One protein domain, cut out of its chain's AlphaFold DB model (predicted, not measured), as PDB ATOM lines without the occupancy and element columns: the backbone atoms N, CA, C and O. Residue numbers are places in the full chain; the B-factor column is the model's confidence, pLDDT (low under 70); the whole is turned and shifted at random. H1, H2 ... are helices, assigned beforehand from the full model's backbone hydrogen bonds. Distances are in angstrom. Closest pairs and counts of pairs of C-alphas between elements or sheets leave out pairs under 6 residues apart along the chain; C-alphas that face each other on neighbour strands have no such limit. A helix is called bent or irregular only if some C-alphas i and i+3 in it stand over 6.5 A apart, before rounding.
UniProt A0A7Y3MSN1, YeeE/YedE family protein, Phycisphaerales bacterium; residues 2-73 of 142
ATOM      1  N   ARG A   2     166.661 203.003 133.895       71.81
ATOM      2  CA  ARG A   2     166.800 201.825 133.004       71.81
ATOM      3  C   ARG A   2     165.891 200.612 133.331       71.81
ATOM      4  O   ARG A   2     165.258 200.117 132.405       71.81
ATOM      5  N   PRO A   3     165.757 200.145 134.593       80.62
ATOM      6  CA  PRO A   3     164.954 198.950 134.886       80.62
ATOM      7  C   PRO A   3     163.449 199.169 134.684       80.62
ATOM      8  O   PRO A   3     162.763 198.272 134.213       80.62
ATOM      9  N   ILE A   4     162.946 200.377 134.961       86.25
ATOM     10  CA  ILE A   4     161.535 200.736 134.753       86.25
ATOM     11  C   ILE A   4     161.199 200.710 133.257       86.25
ATOM     12  O   ILE A   4     160.171 200.168 132.869       86.25
ATOM     13  N   ALA A   5     162.094 201.229 132.409       84.31
ATOM     14  CA  ALA A   5     161.917 201.182 130.959       84.31
ATOM     15  C   ALA A   5     161.862 199.737 130.427       84.31
ATOM     16  O   ALA A   5     161.008 199.424 129.600       84.31
ATOM     17  N   PHE A   6     162.723 198.839 130.925       86.38
ATOM     18  CA  PHE A   6     162.678 197.420 130.552       86.38
ATOM     19  C   PHE A   6     161.413 196.719 131.040       86.38
ATOM     20  O   PHE A   6     160.869 195.888 130.317       86.38
ATOM     21  N   LEU A   7     160.926 197.072 132.230       88.31
ATOM     22  CA  LEU A   7     159.702 196.504 132.782       88.31
ATOM     23  C   LEU A   7     158.486 196.909 131.942       88.31
ATOM     24  O   LEU A   7     157.736 196.038 131.522       88.31
ATOM     25  N   ILE A   8     158.364 198.192 131.583       91.31
ATOM     26  CA  ILE A   8     157.297 198.686 130.695       91.31
ATOM     27  C   ILE A   8     157.350 197.986 129.330       91.31
ATOM     28  O   ILE A   8     156.333 197.479 128.861       91.31
ATOM     29  N   LEU A   9     158.530 197.919 128.701       89.38
ATOM     30  CA  LEU A   9     158.695 197.247 127.407       89.38
ATOM     31  C   LEU A   9     158.340 195.756 127.486       89.38
ATOM     32  O   LEU A   9     157.664 195.244 126.595       89.38
ATOM     33  N   GLY A  10     158.752 195.076 128.558       88.69
ATOM     34  CA  GLY A  10     158.414 193.678 128.812       88.69
ATOM     35  C   GLY A  10     156.913 193.462 129.004       88.69
ATOM     36  O   GLY A  10     156.354 192.541 128.412       88.69
ATOM     37  N   THR A  11     156.241 194.332 129.763       90.69
ATOM     38  CA  THR A  11     154.785 194.272 129.962       90.69
ATOM     39  C   THR A  11     154.033 194.490 128.652       90.69
ATOM     40  O   THR A  11     153.136 193.713 128.339       90.69
ATOM     41  N   VAL A  12     154.419 195.489 127.850       92.81
ATOM     42  CA  VAL A  12     153.796 195.746 126.538       92.81
ATOM     43  C   VAL A  12     154.013 194.564 125.589       92.81
ATOM     44  O   VAL A  12     153.078 194.145 124.905       92.81
ATOM     45  N   PHE A  13     155.217 193.987 125.572       89.94
ATOM     46  CA  PHE A  13     155.527 192.804 124.770       89.94
ATOM     47  C   PHE A  13     154.686 191.588 125.186       89.94
ATOM     48  O   PHE A  13     154.040 190.977 124.339       89.94
ATOM     49  N   GLY A  14     154.633 191.277 126.486       88.88
ATOM     50  CA  GLY A  14     153.825 190.174 127.013       88.88
ATOM     51  C   GLY A  14     152.330 190.358 126.745       88.88
ATOM     52  O   GLY A  14     151.671 189.429 126.284       88.88
ATOM     53  N   TRP A  15     151.811 191.573 126.939       90.12
ATOM     54  CA  TRP A  15     150.417 191.915 126.642       90.12
ATOM     55  C   TRP A  15     150.080 191.746 125.156       90.12
ATOM     56  O   TRP A  15     149.045 191.175 124.813       90.12
ATOM     57  N   THR A  16     150.977 192.175 124.266       90.44
ATOM     58  CA  THR A  16     150.798 192.023 122.812       90.44
ATOM     59  C   THR A  16     150.822 190.548 122.399       90.44
ATOM     60  O   THR A  16     150.015 190.123 121.571       90.44
ATOM     61  N   LEU A  17     151.715 189.740 122.983       87.75
ATOM     62  CA  LEU A  17     151.795 188.300 122.707       87.75
ATOM     63  C   LEU A  17     150.554 187.537 123.179       87.75
ATOM     64  O   LEU A  17     150.047 186.698 122.438       87.75
ATOM     65  N   SER A  18     150.061 187.850 124.379       87.56
ATOM     66  CA  SER A  18     148.817 187.280 124.911       87.56
ATOM     67  C   SER A  18     147.638 187.627 123.996       87.56
ATOM     68  O   SER A  18     146.919 186.753 123.518       87.56
ATOM     69  N   ARG A  19     147.497 188.908 123.632       87.00
ATOM     70  CA  ARG A  19     146.343 189.385 122.859       87.00
ATOM     71  C   ARG A  19     146.345 188.971 121.385       87.00
ATOM     72  O   ARG A  19     145.286 188.948 120.769       87.00
ATOM     73  N   SER A  20     147.509 188.657 120.819       84.50
ATOM     74  CA  SER A  20     147.643 188.167 119.437       84.50
ATOM     75  C   SER A  20     147.413 186.658 119.287       84.50
ATOM     76  O   SER A  20     147.443 186.158 118.162       84.50
ATOM     77  N   GLY A  21     147.209 185.925 120.390       82.00
ATOM     78  CA  GLY A  21     147.092 184.462 120.379       82.00
ATOM     79  C   GLY A  21     148.415 183.749 120.072       82.00
ATOM     80  O   GLY A  21     148.451 182.532 119.929       82.00
ATOM     81  N   ALA A  22     149.533 184.483 119.995       81.69
ATOM     82  CA  ALA A  22     150.845 183.919 119.683       81.69
ATOM     83  C   ALA A  22     151.407 183.032 120.813       81.69
ATOM     84  O   ALA A  22     152.347 182.269 120.591       81.69
ATOM     85  N   ALA A  23     150.847 183.143 122.022       82.81
ATOM     86  CA  ALA A  23     151.187 182.304 123.169       82.81
ATOM     87  C   ALA A  23     150.325 181.031 123.285       82.81
ATOM     88  O   ALA A  23     150.639 180.152 124.095       82.81
ATOM     89  N   ASP A  24     149.265 180.911 122.484       85.19
ATOM     90  CA  ASP A  24     148.328 179.798 122.564       85.19
ATOM     91  C   ASP A  24     148.810 178.574 121.787       85.19
ATOM     92  O   ASP A  24     149.175 178.634 120.611       85.19
ATOM     93  N   TYR A  25     148.718 177.424 122.453       83.81
ATOM     94  CA  TYR A  25     149.157 176.136 121.921       83.81
ATOM     95  C   TYR A  25     148.504 175.810 120.571       83.81
ATOM     96  O   TYR A  25     149.182 175.386 119.639       83.81
ATOM     97  N   ASN A  26     147.199 176.066 120.438       84.75
ATOM     98  CA  ASN A  26     146.440 175.750 119.226       84.75
ATOM     99  C   ASN A  26     146.950 176.516 117.999       84.75
ATOM    100  O   ASN A  26     147.067 175.931 116.925       84.75
ATOM    101  N   TYR A  27     147.285 177.800 118.145       84.00
ATOM    102  CA  TYR A  27     147.825 178.590 117.036       84.00
ATOM    103  C   TYR A  27     149.226 178.121 116.642       84.00
ATOM    104  O   TYR A  27     149.544 178.064 115.455       84.00
ATOM    105  N   VAL A  28     150.049 177.727 117.619       85.69
ATOM    106  CA  VAL A  28     151.378 177.165 117.348       85.69
ATOM    107  C   VAL A  28     151.268 175.818 116.628       85.69
ATOM    108  O   VAL A  28     151.987 175.598 115.658       85.69
ATOM    109  N   GLN A  29     150.341 174.942 117.024       86.69
ATOM    110  CA  GLN A  29     150.111 173.678 116.312       86.69
ATOM    111  C   GLN A  29     149.628 173.910 114.882       86.69
ATOM    112  O   GLN A  29     150.206 173.354 113.954       86.69
ATOM    113  N   LYS A  30     148.636 174.784 114.681       85.88
ATOM    114  CA  LYS A  30     148.134 175.121 113.339       85.88
ATOM    115  C   LYS A  30     149.219 175.695 112.431       85.88
ATOM    116  O   LYS A  30     149.209 175.435 111.232       85.88
ATOM    117  N   MET A  31     150.181 176.425 112.998       85.44
ATOM    118  CA  MET A  31     151.353 176.908 112.269       85.44
ATOM    119  C   MET A  31     152.235 175.749 111.770       85.44
ATOM    120  O   MET A  31     152.670 175.781 110.620       85.44
ATOM    121  N   PHE A  32     152.497 174.742 112.614       84.75
ATOM    122  CA  PHE A  32     153.291 173.556 112.253       84.75
ATOM    123  C   PHE A  32     152.540 172.579 111.336       84.75
ATOM    124  O   PHE A  32     153.176 171.896 110.537       84.75
ATOM    125  N   LEU A  33     151.208 172.533 111.428       86.25
ATOM    126  CA  LEU A  33     150.330 171.763 110.539       86.25
ATOM    127  C   LEU A  33     149.993 172.512 109.235       86.25
ATOM    128  O   LEU A  33     149.325 171.950 108.374       86.25
ATOM    129  N   PHE A  34     150.474 173.749 109.068       85.50
ATOM    130  CA  PHE A  34     150.201 174.619 107.914       85.50
ATOM    131  C   PHE A  34     148.709 174.920 107.674       85.50
ATOM    132  O   PHE A  34     148.308 175.242 106.558       85.50
ATOM    133  N   GLU A  35     147.888 174.858 108.722       85.94
ATOM    134  CA  GLU A  35     146.452 175.157 108.659       85.94
ATOM    135  C   GLU A  35     146.153 176.653 108.815       85.94
ATOM    136  O   GLU A  35     145.140 177.138 108.317       85.94
ATOM    137  N   ASP A  36     147.023 177.394 109.511       83.81
ATOM    138  CA  ASP A  36     146.817 178.811 109.817       83.81
ATOM    139  C   ASP A  36     148.103 179.625 109.614       83.81
ATOM    140  O   ASP A  36     149.181 179.297 110.125       83.81
ATOM    141  N   ILE A  37     147.984 180.716 108.855       84.56
ATOM    142  CA  ILE A  37     149.092 181.596 108.460       84.56
ATOM    143  C   ILE A  37     149.244 182.771 109.445       84.56
ATOM    144  O   ILE A  37     150.233 183.501 109.382       84.56
ATOM    145  N   GLN A  38     148.331 182.952 110.405       85.25
ATOM    146  CA  GLN A  38     148.360 184.077 111.347       85.25
ATOM    147  C   GLN A  38     149.714 184.198 112.069       85.25
ATOM    148  O   GLN A  38     150.320 185.271 112.082       85.25
ATOM    149  N   LEU A  39     150.231 183.095 112.620       85.31
ATOM    150  CA  LEU A  39     151.485 183.105 113.381       85.31
ATOM    151  C   LEU A  39     152.714 183.314 112.477       85.31
ATOM    152  O   LEU A  39     153.619 184.072 112.833       85.31
ATOM    153  N   TRP A  40     152.705 182.732 111.271       85.50
ATOM    154  CA  TRP A  40     153.704 183.004 110.229       85.50
ATOM    155  C   TRP A  40     153.734 184.494 109.859       85.50
ATOM    156  O   TRP A  40     154.812 185.079 109.746       85.50
ATOM    157  N   GLY A  41     152.564 185.125 109.733       87.62
ATOM    158  CA  GLY A  41     152.420 186.550 109.442       87.62
ATOM    159  C   GLY A  41     152.998 187.448 110.538       87.62
ATOM    160  O   GLY A  41     153.721 188.399 110.228       87.62
ATOM    161  N   ILE A  42     152.748 187.120 111.812       89.00
ATOM    162  CA  ILE A  42     153.307 187.844 112.970       89.00
ATOM    163  C   ILE A  42     154.839 187.748 112.981       89.00
ATOM    164  O   ILE A  42     155.529 188.756 113.142       89.00
ATOM    165  N   ILE A  43     155.391 186.548 112.774       89.06
ATOM    166  CA  ILE A  43     156.846 186.347 112.736       89.06
ATOM    167  C   ILE A  43     157.460 187.109 111.552       89.06
ATOM    168  O   ILE A  43     158.456 187.812 111.725       89.06
ATOM    169  N   ALA A  44     156.856 187.028 110.363       90.75
ATOM    170  CA  ALA A  44     157.351 187.707 109.168       90.75
ATOM    171  C   ALA A  44     157.363 189.235 109.330       90.75
ATOM    172  O   ALA A  44     158.376 189.876 109.045       90.75
ATOM    173  N   THR A  45     156.281 189.828 109.844       91.75
ATOM    174  CA  THR A  45     156.224 191.278 110.110       91.75
ATOM    175  C   THR A  45     157.237 191.701 111.167       91.75
ATOM    176  O   THR A  45     157.932 192.700 110.973       91.75
ATOM    177  N   ALA A  46     157.404 190.921 112.240       89.81
ATOM    178  CA  ALA A  46     158.436 191.185 113.239       89.81
ATOM    179  C   ALA A  46     159.844 191.187 112.616       89.81
ATOM    180  O   ALA A  46     160.634 192.091 112.889       89.81
ATOM    181  N   VAL A  47     160.163 190.229 111.740       91.81
ATOM    182  CA  VAL A  47     161.463 190.167 111.047       91.81
ATOM    183  C   VAL A  47     161.653 191.355 110.099       91.81
ATOM    184  O   VAL A  47     162.704 191.993 110.133       91.81
ATOM    185  N   ILE A  48     160.637 191.696 109.300       94.31
ATOM    186  CA  ILE A  48     160.694 192.811 108.340       94.31
ATOM    187  C   ILE A  48     160.904 194.152 109.050       94.31
ATOM    188  O   ILE A  48     161.645 194.994 108.551       94.31
ATOM    189  N   LEU A  49     160.300 194.353 110.223       93.12
ATOM    190  CA  LEU A  49     160.476 195.579 111.006       93.12
ATOM    191  C   LEU A  49     161.814 195.604 111.757       93.12
ATOM    192  O   LEU A  49     162.487 196.636 111.812       93.12
ATOM    193  N   THR A  50     162.225 194.476 112.342       90.00
ATOM    194  CA  THR A  50     163.427 194.422 113.188       90.00
ATOM    195  C   THR A  50     164.722 194.386 112.384       90.00
ATOM    196  O   THR A  50     165.695 195.004 112.813       90.00
ATOM    197  N   ALA A  51     164.767 193.739 111.216       89.94
ATOM    198  CA  ALA A  51     166.002 193.614 110.439       89.94
ATOM    199  C   ALA A  51     166.581 194.976 109.980       89.94
ATOM    200  O   ALA A  51     167.759 195.235 110.260       89.94
ATOM    201  N   PRO A  52     165.800 195.902 109.379       91.00
ATOM    202  CA  PRO A  52     166.270 197.253 109.066       91.00
ATOM    203  C   PRO A  52     166.611 198.058 110.325       91.00
ATOM    204  O   PRO A  52     167.600 198.793 110.340       91.00
ATOM    205  N   GLY A  53     165.834 197.886 111.402       87.25
ATOM    206  CA  GLY A  53     166.076 198.550 112.684       87.25
ATOM    207  C   GLY A  53     167.426 198.172 113.295       87.25
ATOM    208  O   GLY A  53     168.213 199.046 113.660       87.25
ATOM    209  N   VAL A  54     167.747 196.876 113.336       85.81
ATOM    210  CA  VAL A  54     169.038 196.364 113.825       85.81
ATOM    211  C   VAL A  54     170.181 196.801 112.913       85.81
ATOM    212  O   VAL A  54     171.245 197.181 113.402       85.81
ATOM    213  N   TRP A  55     169.975 196.797 111.595       85.56
ATOM    214  CA  TRP A  55     170.972 197.291 110.648       85.56
ATOM    215  C   TRP A  55     171.289 198.778 110.862       85.56
ATOM    216  O   TRP A  55     172.461 199.169 110.886       85.56
ATOM    217  N   TRP A  56     170.269 199.604 111.096       84.25
ATOM    218  CA  TRP A  56     170.451 201.021 111.399       84.25
ATOM    219  C   TRP A  56     171.127 201.241 112.755       84.25
ATOM    220  O   TRP A  56     172.027 202.074 112.879       84.25
ATOM    221  N   LEU A  57     170.760 200.438 113.756       84.06
ATOM    222  CA  LEU A  57     171.370 200.468 115.082       84.06
ATOM    223  C   LEU A  57     172.857 200.092 115.032       84.06
ATOM    224  O   LEU A  57     173.683 200.755 115.660       84.06
ATOM    225  N   LYS A  58     173.217 199.095 114.213       79.44
ATOM    226  CA  LYS A  58     174.608 198.695 113.963       79.44
ATOM    227  C   LYS A  58     175.426 199.823 113.325       79.44
ATOM    228  O   LYS A  58     176.597 199.964 113.656       79.44
ATOM    229  N   ARG A  59     174.819 200.641 112.454       79.44
ATOM    230  CA  ARG A  59     175.470 201.828 111.863       79.44
ATOM    231  C   ARG A  59     175.661 202.968 112.861       79.44
ATOM    232  O   ARG A  59     176.686 203.635 112.813       79.44
ATOM    233  N   ARG A  60     174.690 203.206 113.751       78.75
ATOM    234  CA  ARG A  60     174.786 204.264 114.773       78.75
ATOM    235  C   ARG A  60     175.729 203.909 115.925       78.75
ATOM    236  O   ARG A  60     176.220 204.816 116.586       78.75
ATOM    237  N   GLY A  61     175.945 202.620 116.201       69.69
ATOM    238  CA  GLY A  61     176.884 202.136 117.223       69.69
ATOM    239  C   GLY A  61     176.520 202.497 118.670       69.69
ATOM    240  O   GLY A  61     177.308 202.243 119.579       69.69
ATOM    241  N   ARG A  62     175.341 203.084 118.905       69.50
ATOM    242  CA  ARG A  62     174.882 203.562 120.216       69.50
ATOM    243  C   ARG A  62     173.448 203.117 120.465       69.50
ATOM    244  O   ARG A  62     172.583 203.288 119.606       69.50
ATOM    245  N   ALA A  63     173.203 202.565 121.647       69.06
ATOM    246  CA  ALA A  63     171.869 202.296 122.158       69.06
ATOM    247  C   ALA A  63     171.122 203.608 122.420       69.06
ATOM    248  O   ALA A  63     171.738 204.640 122.680       69.06
ATOM    249  N   ALA A  64     169.790 203.547 122.462       66.50
ATOM    250  CA  ALA A  64     168.958 204.683 122.869       66.50
ATOM    251  C   ALA A  64     169.314 205.217 124.275       66.50
ATOM    252  O   ALA A  64     169.106 206.391 124.553       66.50
ATOM    253  N   LEU A  65     169.897 204.375 125.141       66.69
ATOM    254  CA  LEU A  65     170.362 204.746 126.481       66.69
ATOM    255  C   LEU A  65     171.866 205.093 126.554       66.69
ATOM    256  O   LEU A  65     172.417 205.205 127.646       66.69
ATOM    257  N   GLY A  66     172.542 205.271 125.415       63.53
ATOM    258  CA  GLY A  66     173.919 205.775 125.352       63.53
ATOM    259  C   GLY A  66     175.033 204.725 125.424       63.53
ATOM    260  O   GLY A  66     176.186 205.083 125.182       63.53
ATOM    261  N   ASP A  67     174.714 203.454 125.678       70.94
ATOM    262  CA  ASP A  67     175.706 202.368 125.675       70.94
ATOM    263  C   ASP A  67     176.203 202.077 124.251       70.94
ATOM    264  O   ASP A  67     175.440 202.159 123.283       70.94
ATOM    265  N   SER A  68     177.476 201.707 124.107       70.25
ATOM    266  CA  SER A  68     178.009 201.243 122.827       70.25
ATOM    267  C   SER A  68     177.401 199.888 122.461       70.25
ATOM    268  O   SER A  68     177.402 198.942 123.250       70.25
ATOM    269  N   ILE A  69     176.861 199.783 121.246       71.81
ATOM    270  CA  ILE A  69     176.316 198.525 120.729       71.81
ATOM    271  C   ILE A  69     177.339 197.914 119.781       71.81
ATOM    272  O   ILE A  69     177.522 198.377 118.657       71.81
ATOM    273  N   VAL A  70     177.964 196.824 120.226       71.88
ATOM    274  CA  VAL A  70     178.807 195.975 119.379       71.88
ATOM    275  C   VAL A  70     178.042 194.694 119.069       71.88
ATOM    276  O   VAL A  70     178.033 193.745 119.852       71.88
ATOM    277  N   VAL A  71     177.385 194.653 117.907       69.62
ATOM    278  CA  VAL A  71     176.737 193.428 117.415       69.62
ATOM    279  C   VAL A  71     177.807 192.516 116.819       69.62
ATOM    280  O   VAL A  71     178.208 192.689 115.664       69.62
ATOM    281  N   LYS A  72     178.286 191.547 117.607       73.31
ATOM    282  CA  LYS A  72     179.205 190.515 117.110       73.31
ATOM    283  C   LYS A  72     178.453 189.557 116.174       73.31
ATOM    284  O   LYS A  72     177.376 189.086 116.545       73.31
ATOM    285  N   PRO A  73     178.983 189.255 114.976       71.44
ATOM    286  CA  PRO A  73     178.387 188.253 114.105       71.44
ATOM    287  C   PRO A  73     178.429 186.883 114.788       71.44
ATOM    288  O   PRO A  73     179.446 186.493 115.365       71.44
TER     289      PRO A  73
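This is residues 2 to 73 of the 142 residues of the protein "YeeE/YedE family protein" of Phycisphaerales bacterium (UniProt A0A7Y3MSN1). The model is an open, loose U: two long helices, H1 and H3, make its arms, running in roughly opposite directions with an empty space between them, and the short helix H2 stands at the closed end. At the other end, after H3, residues 61 to 73 form a tail with no named element, which first loops toward the side of H1 and then folds back. The printed part has 72 residues, with three named helices in the order H1, H2, H3 and no named strand, and its class is all helix. The whole is loose, with a radius of gyration of the C-alphas of 15.8 A, and elongated, spanning 43 by 28 by 16 A.

Start at the first printed residue, where H1, residues 2 to 19, begins; H1 touches no helix. Look at its residues 3 to 13, which stand free. A tight link of 5 residues takes you to H2, residues 25 to 32, yet H1 and H2 are apart. Another tight link of 5 residues leads from H2 to H3, residues 38 to 60. Here you find the one pair of helices that touch: H2 and H3, with 6 pairs of C-alphas within 8 A. H3 touches H2 with residues 38 to 40 alone, and the closest C-alphas of the two helices are those of Met 31 and Leu 39, 6.3 A apart. The lines of H2 and H3 are about perpendicular, at 80 degrees. H1 and H3 are apart. Further along H3, residues 44 to 53 stand free. In the backbones of H1 and H2 every O i to N i+4 pair is within hydrogen-bond range; in H3, 17 of 19 are.

Find C-alpha 2 at (166.800, 201.825, 133.004); from there H1 runs 26.0 A to C-alpha 19 at (146.343, 189.385, 122.859). H2 begins at Tyr 25 and ends at Phe 32, 10.8 A from first to last C-alpha. H3, the longest helix with 23 residues, runs 33.4 A from Gln 38 to C-alpha 60 at (174.786, 204.264, 114.773). It is neither bent nor irregular, but only just: C-alphas 49 and 52 are 6.3 A apart.

The two C-alphas farthest apart are those of Glu 35 and Gly 66, at 44.4 A. From Arg 2 to Pro 73, the first and last printed C-alphas, it is 26.0 A. The printed part has no cut, and neither link between helices is long. Look for the tail, residues 61 to 73, at 17 to 21 A from the mean of the C-alphas. The mean pLDDT of the printed part is 83.5, and residues 61 to 66 and residue 71 are under 70.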